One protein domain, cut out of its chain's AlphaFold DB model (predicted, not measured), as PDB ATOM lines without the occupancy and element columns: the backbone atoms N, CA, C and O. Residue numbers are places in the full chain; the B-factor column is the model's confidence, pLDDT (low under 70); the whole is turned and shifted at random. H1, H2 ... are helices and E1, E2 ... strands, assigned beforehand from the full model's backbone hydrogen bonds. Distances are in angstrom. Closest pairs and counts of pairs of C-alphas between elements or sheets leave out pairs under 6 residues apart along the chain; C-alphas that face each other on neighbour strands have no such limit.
ATOM      1  N   THR A   4      10.516  -7.606 -35.228       90.62
ATOM      2  CA  THR A   4      11.347  -6.674 -34.453       90.62
ATOM      3  C   THR A   4      12.270  -7.385 -33.460       90.62
ATOM      4  O   THR A   4      13.417  -6.980 -33.304       90.62
ATOM      5  N   LEU A   5      11.802  -8.441 -32.785       90.38
ATOM      6  CA  LEU A   5      12.630  -9.201 -31.840       90.38
ATOM      7  C   LEU A   5      13.729  -9.986 -32.566       90.38
ATOM      8  O   LEU A   5      14.864 -10.002 -32.100       90.38
ATOM      9  N   ILE A   6      13.423 -10.543 -33.742       90.56
ATOM     10  CA  ILE A   6      14.413 -11.221 -34.594       90.56
ATOM     11  C   ILE A   6      15.529 -10.249 -34.996       90.56
ATOM     12  O   ILE A   6      16.704 -10.545 -34.798       90.56
ATOM     13  N   GLN A   7      15.179  -9.055 -35.486       94.00
ATOM     14  CA  GLN A   7      16.165  -8.034 -35.866       94.00
ATOM     15  C   GLN A   7      17.041  -7.593 -34.686       94.00
ATOM     16  O   GLN A   7      18.253  -7.426 -34.831       94.00
ATOM     17  N   LYS A   8      16.441  -7.430 -33.501       94.19
ATOM     18  CA  LYS A   8      17.176  -7.104 -32.275       94.19
ATOM     19  C   LYS A   8      18.145  -8.218 -31.877       94.19
ATOM     20  O   LYS A   8      19.287  -7.911 -31.545       94.19
ATOM     21  N   ASN A   9      17.731  -9.481 -31.974       92.50
ATOM     22  CA  ASN A   9      18.601 -10.630 -31.715       92.50
ATOM     23  C   ASN A   9      19.755 -10.719 -32.716       92.50
ATOM     24  O   ASN A   9      20.889 -10.920 -32.295       92.50
ATOM     25  N   MET A  10      19.512 -10.486 -34.010       94.31
ATOM     26  CA  MET A  10      20.587 -10.438 -35.010       94.31
ATOM     27  C   MET A  10      21.624  -9.362 -34.679       94.31
ATOM     28  O   MET A  10      22.824  -9.625 -34.700       94.31
ATOM     29  N   LYS A  11      21.171  -8.151 -34.327       95.31
ATOM     30  CA  LYS A  11      22.077  -7.068 -33.929       95.31
ATOM     31  C   LYS A  11      22.871  -7.433 -32.673       95.31
ATOM     32  O   LYS A  11      24.081  -7.234 -32.638       95.31
ATOM     33  N   LEU A  12      22.198  -7.976 -31.660       95.12
ATOM     34  CA  LEU A  12      22.830  -8.361 -30.402       95.12
ATOM     35  C   LEU A  12      23.842  -9.504 -30.597       95.12
ATOM     36  O   LEU A  12      24.897  -9.480 -29.971       95.12
ATOM     37  N   SER A  13      23.565 -10.438 -31.512       95.38
ATOM     38  CA  SER A  13      24.493 -11.503 -31.908       95.38
ATOM     39  C   SER A  13      25.753 -10.933 -32.541       95.38
ATOM     40  O   SER A  13      26.844 -11.245 -32.088       95.38
ATOM     41  N   LEU A  14      25.620 -10.014 -33.503       95.88
ATOM     42  CA  LEU A  14      26.779  -9.365 -34.129       95.88
ATOM     43  C   LEU A  14      27.647  -8.608 -33.116       95.88
ATOM     44  O   LEU A  14      28.871  -8.568 -33.235       95.88
ATOM     45  N   GLU A  15      27.028  -7.975 -32.119       95.50
ATOM     46  CA  GLU A  15      27.763  -7.307 -31.044       95.50
ATOM     47  C   GLU A  15      28.495  -8.304 -30.135       95.50
ATOM     48  O   GLU A  15      29.626  -8.037 -29.719       95.50
ATOM     49  N   PHE A  16      27.877  -9.452 -29.855       95.06
ATOM     50  CA  PHE A  16      28.506 -10.528 -29.100       95.06
ATOM     51  C   PHE A  16      29.665 -11.164 -29.875       95.06
ATOM     52  O   PHE A  16      30.748 -11.310 -29.313       95.06
ATOM     53  N   ASP A  17      29.489 -11.433 -31.172       94.19
ATOM     54  CA  ASP A  17      30.516 -11.987 -32.063       94.19
ATOM     55  C   ASP A  17      31.767 -11.101 -32.096       94.19
ATOM     56  O   ASP A  17      32.901 -11.578 -31.978       94.19
ATOM     57  N   ARG A  18      31.577  -9.777 -32.170       94.50
ATOM     58  CA  ARG A  18      32.680  -8.807 -32.065       94.50
ATOM     59  C   ARG A  18      33.371  -8.866 -30.705       94.50
ATOM     60  O   ARG A  18      34.598  -8.800 -30.643       94.50
ATOM     61  N   TYR A  19      32.607  -8.994 -29.620       93.94
ATOM     62  CA  TYR A  19      33.163  -9.101 -28.271       93.94
ATOM     63  C   TYR A  19      34.024 -10.361 -28.103       93.94
ATOM     64  O   TYR A  19      35.161 -10.251 -27.640       93.94
ATOM     65  N   ILE A  20      33.528 -11.536 -28.507       92.81
ATOM     66  CA  ILE A  20      34.277 -12.799 -28.382       92.81
ATOM     67  C   ILE A  20      35.488 -12.840 -29.317       92.81
ATOM     68  O   ILE A  20      36.532 -13.355 -28.923       92.81
ATOM     69  N   SER A  21      35.398 -12.218 -30.498       92.69
ATOM     70  CA  SER A  21      36.533 -12.092 -31.422       92.69
ATOM     71  C   SER A  21      37.671 -11.268 -30.812       92.69
ATOM     72  O   SER A  21      38.840 -11.605 -30.981       92.69
ATOM     73  N   GLY A  22      37.343 -10.216 -30.053       93.00
ATOM     74  CA  GLY A  22      38.329  -9.413 -29.321       93.00
ATOM     75  C   GLY A  22      38.799 -10.030 -27.998       93.00
ATOM     76  O   GLY A  22      39.801  -9.584 -27.439       93.00
ATOM     77  N   LYS A  23      38.085 -11.034 -27.469       91.69
ATOM     78  CA  LYS A  23      38.399 -11.715 -26.200       91.69
ATOM     79  C   LYS A  23      38.137 -13.225 -26.297       91.69
ATOM     80  O   LYS A  23      37.215 -13.720 -25.645       91.69
ATOM     81  N   PRO A  24      38.970 -13.994 -27.023       87.19
ATOM     82  CA  PRO A  24      38.748 -15.433 -27.204       87.19
ATOM     83  C   PRO A  24      38.693 -16.230 -25.891       87.19
ATOM     84  O   PRO A  24      38.035 -17.262 -25.811       87.19
ATOM     85  N   SER A  25      39.337 -15.743 -24.823       89.44
ATOM     86  CA  SER A  25      39.262 -16.348 -23.483       89.44
ATOM     87  C   SER A  25      37.845 -16.370 -22.899       89.44
ATOM     88  O   SER A  25      37.555 -17.229 -22.066       89.44
ATOM     89  N   ALA A  26      36.947 -15.490 -23.352       87.19
ATOM     90  CA  ALA A  26      35.546 -15.480 -22.947       87.19
ATOM     91  C   ALA A  26      34.810 -16.767 -23.369       87.19
ATOM     92  O   ALA A  26      33.951 -17.245 -22.632       87.19
ATOM     93  N   LEU A  27      35.206 -17.386 -24.490       85.81
ATOM     94  CA  LEU A  27      34.626 -18.650 -24.959       85.81
ATOM     95  C   LEU A  27      34.927 -19.830 -24.031       85.81
ATOM     96  O   LEU A  27      34.166 -20.787 -24.013       85.81
ATOM     97  N   ARG A  28      35.975 -19.758 -23.196       88.62
ATOM     98  CA  ARG A  28      36.263 -20.814 -22.206       88.62
ATOM     99  C   ARG A  28      35.157 -20.965 -21.157       88.62
ATOM    100  O   ARG A  28      35.084 -21.997 -20.501       88.62
ATOM    101  N   GLN A  29      34.313 -19.946 -20.993       87.12
ATOM    102  CA  GLN A  29      33.157 -19.968 -20.091       87.12
ATOM    103  C   GLN A  29      31.917 -20.608 -20.734       87.12
ATOM    104  O   GLN A  29      30.900 -20.754 -20.061       87.12
ATOM    105  N   VAL A  30      31.990 -20.976 -22.018       89.56
ATOM    106  CA  VAL A  30      30.914 -21.628 -22.766       89.56
ATOM    107  C   VAL A  30      31.264 -23.112 -22.907       89.56
ATOM    108  O   VAL A  30      32.160 -23.454 -23.681       89.56
ATOM    109  N   PRO A  31      30.607 -24.019 -22.158       88.25
ATOM    110  CA  PRO A  31      30.835 -25.448 -22.311       88.25
ATOM    111  C   PRO A  31      30.525 -25.924 -23.732       88.25
ATOM    112  O   PRO A  31      29.653 -25.391 -24.420       88.25
ATOM    113  N   GLN A  32      31.217 -26.972 -24.172       88.81
ATOM    114  CA  GLN A  32      30.948 -27.565 -25.476       88.81
ATOM    115  C   GLN A  32      29.510 -28.104 -25.547       88.81
ATOM    116  O   GLN A  32      29.032 -28.771 -24.623       88.81
ATOM    117  N   GLY A  33      28.840 -27.819 -26.666       88.06
ATOM    118  CA  GLY A  33      27.442 -28.190 -26.891       88.06
ATOM    119  C   GLY A  33      26.439 -27.296 -26.159       88.06
ATOM    120  O   GLY A  33      25.279 -27.680 -26.043       88.06
ATOM    121  N   SER A  34      26.872 -26.142 -25.638       91.06
ATOM    122  CA  SER A  34      25.966 -25.162 -25.052       91.06
ATOM    123  C   SER A  34      25.328 -24.241 -26.083       91.06
ATOM    124  O   SER A  34      25.981 -23.782 -27.018       91.06
ATOM    125  N   GLU A  35      24.063 -23.908 -25.847       91.94
ATOM    126  CA  GLU A  35      23.340 -22.867 -26.571       91.94
ATOM    127  C   GLU A  35      23.471 -21.528 -25.843       91.94
ATOM    128  O   GLU A  35      23.403 -21.458 -24.611       91.94
ATOM    129  N   ILE A  36      23.665 -20.450 -26.603       92.69
ATOM    130  CA  ILE A  36      23.877 -19.111 -26.052       92.69
ATOM    131  C   ILE A  36      22.568 -18.330 -26.065       92.69
ATOM    132  O   ILE A  36      21.954 -18.116 -27.108       92.69
ATOM    133  N   ILE A  37      22.183 -17.836 -24.894       94.94
ATOM    134  CA  ILE A  37      21.055 -16.934 -24.710       94.94
ATOM    135  C   ILE A  37      21.610 -15.520 -24.628       94.94
ATOM    136  O   ILE A  37      22.337 -15.180 -23.697       94.94
ATOM    137  N   LEU A  38      21.251 -14.680 -25.591       96.06
ATOM    138  CA  LEU A  38      21.646 -13.277 -25.583       96.06
ATOM    139  C   LEU A  38      20.610 -12.452 -24.824       96.06
ATOM    140  O   LEU A  38      19.426 -12.474 -25.156       96.06
ATOM    141  N   THR A  39      21.044 -11.692 -23.826       96.88
ATOM    142  CA  THR A  39      20.167 -10.783 -23.075       96.88
ATOM    143  C   THR A  39      20.821  -9.416 -22.929       96.88
ATOM    144  O   THR A  39      22.025  -9.257 -23.128       96.88
ATOM    145  N   SER A  40      20.027  -8.391 -22.625       96.56
ATOM    146  CA  SER A  40      20.525  -7.022 -22.487       96.56
ATOM    147  C   SER A  40      19.835  -6.292 -21.347       96.56
ATOM    148  O   SER A  40      18.605  -6.258 -21.277       96.56
ATOM    149  N   SER A  41      20.622  -5.614 -20.509       95.75
ATOM    150  CA  SER A  41      20.104  -4.733 -19.459       95.75
ATOM    151  C   SER A  41      19.302  -3.553 -20.022       95.75
ATOM    152  O   SER A  41      18.468  -2.993 -19.320       95.75
ATOM    153  N   SER A  42      19.536  -3.172 -21.284       95.12
ATOM    154  CA  SER A  42      18.825  -2.074 -21.953       95.12
ATOM    155  C   SER A  42      17.536  -2.510 -22.657       95.12
ATOM    156  O   SER A  42      16.810  -1.662 -23.167       95.12
ATOM    157  N   ASP A  43      17.270  -3.816 -22.762       95.00
ATOM    158  CA  ASP A  43      16.097  -4.345 -23.463       95.00
ATOM    159  C   ASP A  43      15.529  -5.564 -22.725       95.00
ATOM    160  O   ASP A  43      15.760  -6.729 -23.071       95.00
ATOM    161  N   LYS A  44      14.764  -5.273 -21.667       95.06
ATOM    162  CA  LYS A  44      14.108  -6.303 -20.856       95.06
ATOM    163  C   LYS A  44      13.120  -7.128 -21.682       95.06
ATOM    164  O   LYS A  44      13.068  -8.337 -21.512       95.06
ATOM    165  N   LYS A  45      12.388  -6.511 -22.616       94.69
ATOM    166  CA  LYS A  45      11.397  -7.208 -23.453       94.69
ATOM    167  C   LYS A  45      12.052  -8.255 -24.356       94.69
ATOM    168  O   LYS A  45      11.515  -9.350 -24.495       94.69
ATOM    169  N   LEU A  46      13.200  -7.928 -24.952       94.69
ATOM    170  CA  LEU A  46      14.004  -8.894 -25.701       94.69
ATOM    171  C   LEU A  46      14.491 -10.028 -24.796       94.69
ATOM    172  O   LEU A  46      14.343 -11.195 -25.138       94.69
ATOM    173  N   SER A  47      15.024  -9.671 -23.627       95.75
ATOM    174  CA  SER A  47      15.564 -10.637 -22.670       95.75
ATOM    175  C   SER A  47      14.491 -11.610 -22.177       95.75
ATOM    176  O   SER A  47      14.707 -12.815 -22.206       95.75
ATOM    177  N   ASP A  48      13.316 -11.108 -21.794       95.31
ATOM    178  CA  ASP A  48      12.179 -11.925 -21.362       95.31
ATOM    179  C   ASP A  48      11.705 -12.865 -22.484       95.31
ATOM    180  O   ASP A  48      11.421 -14.033 -22.231       95.31
ATOM    181  N   ALA A  49      11.662 -12.382 -23.733       94.25
ATOM    182  CA  ALA A  49      11.283 -13.200 -24.883       94.25
ATOM    183  C   ALA A  49      12.289 -14.331 -25.149       94.25
ATOM    184  O   ALA A  49      11.880 -15.467 -25.387       94.25
ATOM    185  N   ASN A  50      13.588 -14.041 -25.069       93.75
ATOM    186  CA  ASN A  50      14.635 -15.051 -25.232       93.75
ATOM    187  C   ASN A  50      14.592 -16.078 -24.092       93.75
ATOM    188  O   ASN A  50      14.688 -17.277 -24.337       93.75
ATOM    189  N   TRP A  51      14.355 -15.626 -22.857       94.06
ATOM    190  CA  TRP A  51      14.165 -16.510 -21.709       94.06
ATOM    191  C   TRP A  51      12.920 -17.395 -21.814       94.06
ATOM    192  O   TRP A  51      12.962 -18.531 -21.351       94.06
ATOM    193  N   SER A  52      11.824 -16.919 -22.415       93.00
ATOM    194  CA  SER A  52      10.621 -17.743 -22.621       93.00
ATOM    195  C   SER A  52      10.928 -18.981 -23.462       93.00
ATOM    196  O   SER A  52      10.536 -20.082 -23.098       93.00
ATOM    197  N   ILE A  53      11.714 -18.818 -24.530       88.69
ATOM    198  CA  ILE A  53      12.092 -19.914 -25.439       88.69
ATOM    199  C   ILE A  53      12.921 -20.962 -24.703       88.69
ATOM    200  O   ILE A  53      12.713 -22.159 -24.865       88.69
ATOM    201  N   VAL A  54      13.840 -20.502 -23.858       90.62
ATOM    202  CA  VAL A  54      14.697 -21.373 -23.050       90.62
ATOM    203  C   VAL A  54      13.868 -22.170 -22.053       90.62
ATOM    204  O   VAL A  54      14.073 -23.368 -21.916       90.62
ATOM    205  N   ARG A  55      12.901 -21.527 -21.386       89.19
ATOM    206  CA  ARG A  55      12.001 -22.193 -20.428       89.19
ATOM    207  C   ARG A  55      11.098 -23.234 -21.086       89.19
ATOM    208  O   ARG A  55      10.709 -24.193 -20.431       89.19
ATOM    209  N   GLU A  56      10.750 -23.029 -22.351       88.31
ATOM    210  CA  GLU A  56       9.980 -23.987 -23.148       88.31
ATOM    211  C   GLU A  56      10.856 -25.110 -23.728       88.31
ATOM    212  O   GLU A  56      10.334 -26.143 -24.161       88.31
ATOM    213  N   SER A  57      12.185 -24.950 -23.715       85.81
ATOM    214  CA  SER A  57      13.106 -25.996 -24.145       85.81
ATOM    215  C   SER A  57      13.149 -27.133 -23.128       85.81
ATOM    216  O   SER A  57      13.371 -26.937 -21.935       85.81
ATOM    217  N   LYS A  58      12.949 -28.360 -23.615       74.62
ATOM    218  CA  LYS A  58      12.896 -29.572 -22.782       74.62
ATOM    219  C   LYS A  58      14.277 -30.090 -22.376       74.62
ATOM    220  O   LYS A  58      14.374 -30.933 -21.489       74.62
ATOM    221  N   SER A  59      15.333 -29.634 -23.043       72.56
ATOM    222  CA  SER A  59      16.701 -30.089 -22.808       72.56
ATOM    223  C   SER A  59      17.687 -29.123 -23.447       72.56
ATOM    224  O   SER A  59      17.518 -28.756 -24.606       72.56
ATOM    225  N   GLY A  60      18.747 -28.766 -22.732       78.12
ATOM    226  CA  GLY A  60      19.845 -27.989 -23.294       78.12
ATOM    227  C   GLY A  60      20.805 -27.540 -22.206       78.12
ATOM    228  O   GLY A  60      20.415 -27.365 -21.055       78.12
ATOM    229  N   LYS A  61      22.077 -27.371 -22.563       89.56
ATOM    230  CA  LYS A  61      23.031 -26.667 -21.705       89.56
ATOM    231  C   LYS A  61      23.017 -25.218 -22.139       89.56
ATOM    232  O   LYS A  61      23.579 -24.898 -23.179       89.56
ATOM    233  N   PHE A  62      22.395 -24.348 -21.367       92.94
ATOM    234  CA  PHE A  62      22.314 -22.950 -21.749       92.94
ATOM    235  C   PHE A  62      23.422 -22.129 -21.099       92.94
ATOM    236  O   PHE A  62      23.850 -22.377 -19.972       92.94
ATOM    237  N   VAL A  63      23.891 -21.122 -21.819       94.50
ATOM    238  CA  VAL A  63      24.796 -20.103 -21.296       94.50
ATOM    239  C   VAL A  63      24.193 -18.754 -21.620       94.50
ATOM    240  O   VAL A  63      23.916 -18.449 -22.774       94.50
ATOM    241  N   GLU A  64      23.995 -17.924 -20.608       95.31
ATOM    242  CA  GLU A  64      23.564 -16.556 -20.832       95.31
ATOM    243  C   GLU A  64      24.779 -15.670 -21.082       95.31
ATOM    244  O   GLU A  64      25.678 -15.567 -20.244       95.31
ATOM    245  N   ALA A  65      24.762 -14.984 -22.218       96.44
ATOM    246  CA  ALA A  65      25.611 -13.845 -22.503       96.44
ATOM    247  C   ALA A  65      24.783 -12.568 -22.292       96.44
ATOM    248  O   ALA A  65      23.991 -12.153 -23.142       96.44
ATOM    249  N   HIS A  66      24.963 -11.956 -21.123       96.81
ATOM    250  CA  HIS A  66      24.240 -10.764 -20.702       96.81
ATOM    251  C   HIS A  66      25.038  -9.500 -21.015       96.81
ATOM    252  O   HIS A  66      26.127  -9.281 -20.469       96.81
ATOM    253  N   LYS A  67      24.475  -8.638 -21.858       97.25
ATOM    254  CA  LYS A  67      25.036  -7.334 -22.197       97.25
ATOM    255  C   LYS A  67      24.607  -6.272 -21.187       97.25
ATOM    256  O   LYS A  67      23.418  -6.091 -20.930       97.25
ATOM    257  N   SER A  68      25.568  -5.503 -20.683       95.56
ATOM    258  CA  SER A  68      25.321  -4.296 -19.893       95.56
ATOM    259  C   SER A  68      26.245  -3.169 -20.348       95.56
ATOM    260  O   SER A  68      27.464  -3.226 -20.169       95.56
ATOM    261  N   GLY A  69      25.673  -2.156 -21.005       91.88
ATOM    262  CA  GLY A  69      26.449  -1.090 -21.642       91.88
ATOM    263  C   GLY A  69      27.372  -1.642 -22.733       91.88
ATOM    264  O   GLY A  69      26.898  -2.237 -23.695       91.88
ATOM    265  N   SER A  70      28.684  -1.453 -22.591       89.25
ATOM    266  CA  SER A  70      29.720  -2.006 -23.484       89.25
ATOM    267  C   SER A  70      30.298  -3.345 -23.008       89.25
ATOM    268  O   SER A  70      31.154  -3.926 -23.676       89.25
ATOM    269  N   SER A  71      29.862  -3.831 -21.847       92.62
ATOM    270  CA  SER A  71      30.398  -5.031 -21.213       92.62
ATOM    271  C   SER A  71      29.474  -6.228 -21.389       92.62
ATOM    272  O   SER A  71      28.254  -6.092 -21.482       92.62
ATOM    273  N   TRP A  72      30.074  -7.415 -21.373       95.31
ATOM    274  CA  TRP A  72      29.377  -8.693 -21.434       95.31
ATOM    275  C   TRP A  72      29.743  -9.539 -20.222       95.31
ATOM    276  O   TRP A  72      30.911  -9.591 -19.825       95.31
ATOM    277  N   LYS A  73      28.742 -10.203 -19.648       94.75
ATOM    278  CA  LYS A  73      28.908 -11.233 -18.621       94.75
ATOM    279  C   LYS A  73      28.402 -12.551 -19.185       94.75
ATOM    280  O   LYS A  73      27.279 -12.603 -19.675       94.75
ATOM    281  N   ILE A  74      29.224 -13.589 -19.109       94.31
ATOM    282  CA  ILE A  74      28.883 -14.933 -19.572       94.31
ATOM    283  C   ILE A  74      28.686 -15.801 -18.334       94.31
ATOM    284  O   ILE A  74      29.541 -15.811 -17.451       94.31
ATOM    285  N   ARG A  75      27.549 -16.489 -18.234       92.25
ATOM    286  CA  ARG A  75      27.267 -17.397 -17.117       92.25
ATOM    287  C   ARG A  75      26.526 -18.633 -17.587       92.25
ATOM    288  O   ARG A  75      25.584 -18.535 -18.366       92.25
ATOM    289  N   ALA A  76      26.931 -19.791 -17.081       87.81
ATOM    290  CA  ALA A  76      26.173 -21.016 -17.276       87.81
ATOM    291  C   ALA A  76      24.795 -20.894 -16.616       87.81
ATOM    292  O   ALA A  76      24.660 -20.350 -15.515       87.81
ATOM    293  N   VAL A  77      23.787 -21.415 -17.300       85.25
ATOM    294  CA  VAL A  77      22.406 -21.493 -16.839       85.25
ATOM    295  C   VAL A  77      22.061 -22.977 -16.752       85.25
ATOM    296  O   VAL A  77      22.300 -23.723 -17.701       85.25
ATOM    297  N   LYS A  78      21.588 -23.405 -15.579       62.25
ATOM    298  CA  LYS A  78      21.126 -24.777 -15.347       62.25
ATOM    299  C   LYS A  78      19.767 -25.018 -15.981       62.25
ATOM    300  O   LYS A  78      18.937 -24.085 -15.916       62.25
TER     301      LYS A  78
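Overview. This is residues 4 to 78 of the 78 residues of an uncharacterized protein of Parcubacteria group bacterium GW2011_GWA1_49_11 (UniProt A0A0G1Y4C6). A small, strongly twisted sheet of three strands is covered on both faces by helices: the long H1 crosses one face with the short H2 on that same face over E3, and H3 runs along the strands on the other face. This makes three layers, with helices on both faces of one sheet: H1 and H2 on one, H3 on the other. The printed part has 75 residues with three named helices and three named strands, in the order H1, H2, E1, H3, E2, E3. The sheet's order is E1, E2, E3, mixed, and the class is mixed, helices and strands. The whole is compact and rounded, with a radius of gyration of the C-alphas of 11.9 A and spans of 31 by 26 by 17 A.

Along the chain. In the sheet, E1 is residues 34 to 40, 19.1 A from first to last C-alpha; E2 is residues 61 to 68, 22.6 A; E3 is residues 71 to 77, 18.8 A, ending with C-alpha 77 at (22.406, -21.493, -16.839). H1 is residues 4 to 22, 27.6 A long, from C-alpha 4 at (11.347, -6.674, -34.453) to C-alpha 22 at (38.329, -9.413, -29.321). H2 is residues 24 to 29, and H3 is residues 44 to 56, 18.3 A long.

Arrangement. E1 and E2 are parallel, 24 degrees between their directions, with N 37 and O 63 within hydrogen-bond range at 2.8 A. E2 and E3 are an antiparallel hairpin at 157 degrees, with N 66 and O 73 at 2.8 A. E1, H3 and E2 form a strand-helix-strand unit, two parallel neighbour strands with a helix between them in the chain, and its crossover is right-handed. H3 lies over E1 and E2 at a height over the sheet of 9.3 A, along the strands at 10 degrees to E1 on the local plane; its closest C-alphas to E1 are those of Ser 47 and Thr 39, 4.6 A apart. On the opposite face H1 runs across the strands, at 71 degrees to E1 on the local plane and a height of 9.1 A, with the C-alphas of Leu 12 and Leu 38 closest at 7.0 A. H2 lies over E3, with the C-alphas of Gln 29 and Ile 74 closest at 6.6 A. H1, with residues 5 to 9 alone, and H3, with residue 46 alone, only just touch, with 3 pairs of C-alphas within 8 A, the closest Leu 5 and Leu 46 at 6.3 A; their lines are about perpendicular at 89 degrees. H2 and H3 are apart. In H1 and H3 every O i to N i+4 pair is within hydrogen-bond range; in H2 0 of 2 are, beside 3 of 3 O i to N i+3 pairs.

Size, cuts and confidence. The two C-alphas farthest apart are those of Gly 22 and Lys 58, 33.1 A. The printed part has no cut, and its links are tight. The mean pLDDT of the printed part is 91.5, and residue 78, the chain's last, is under 70.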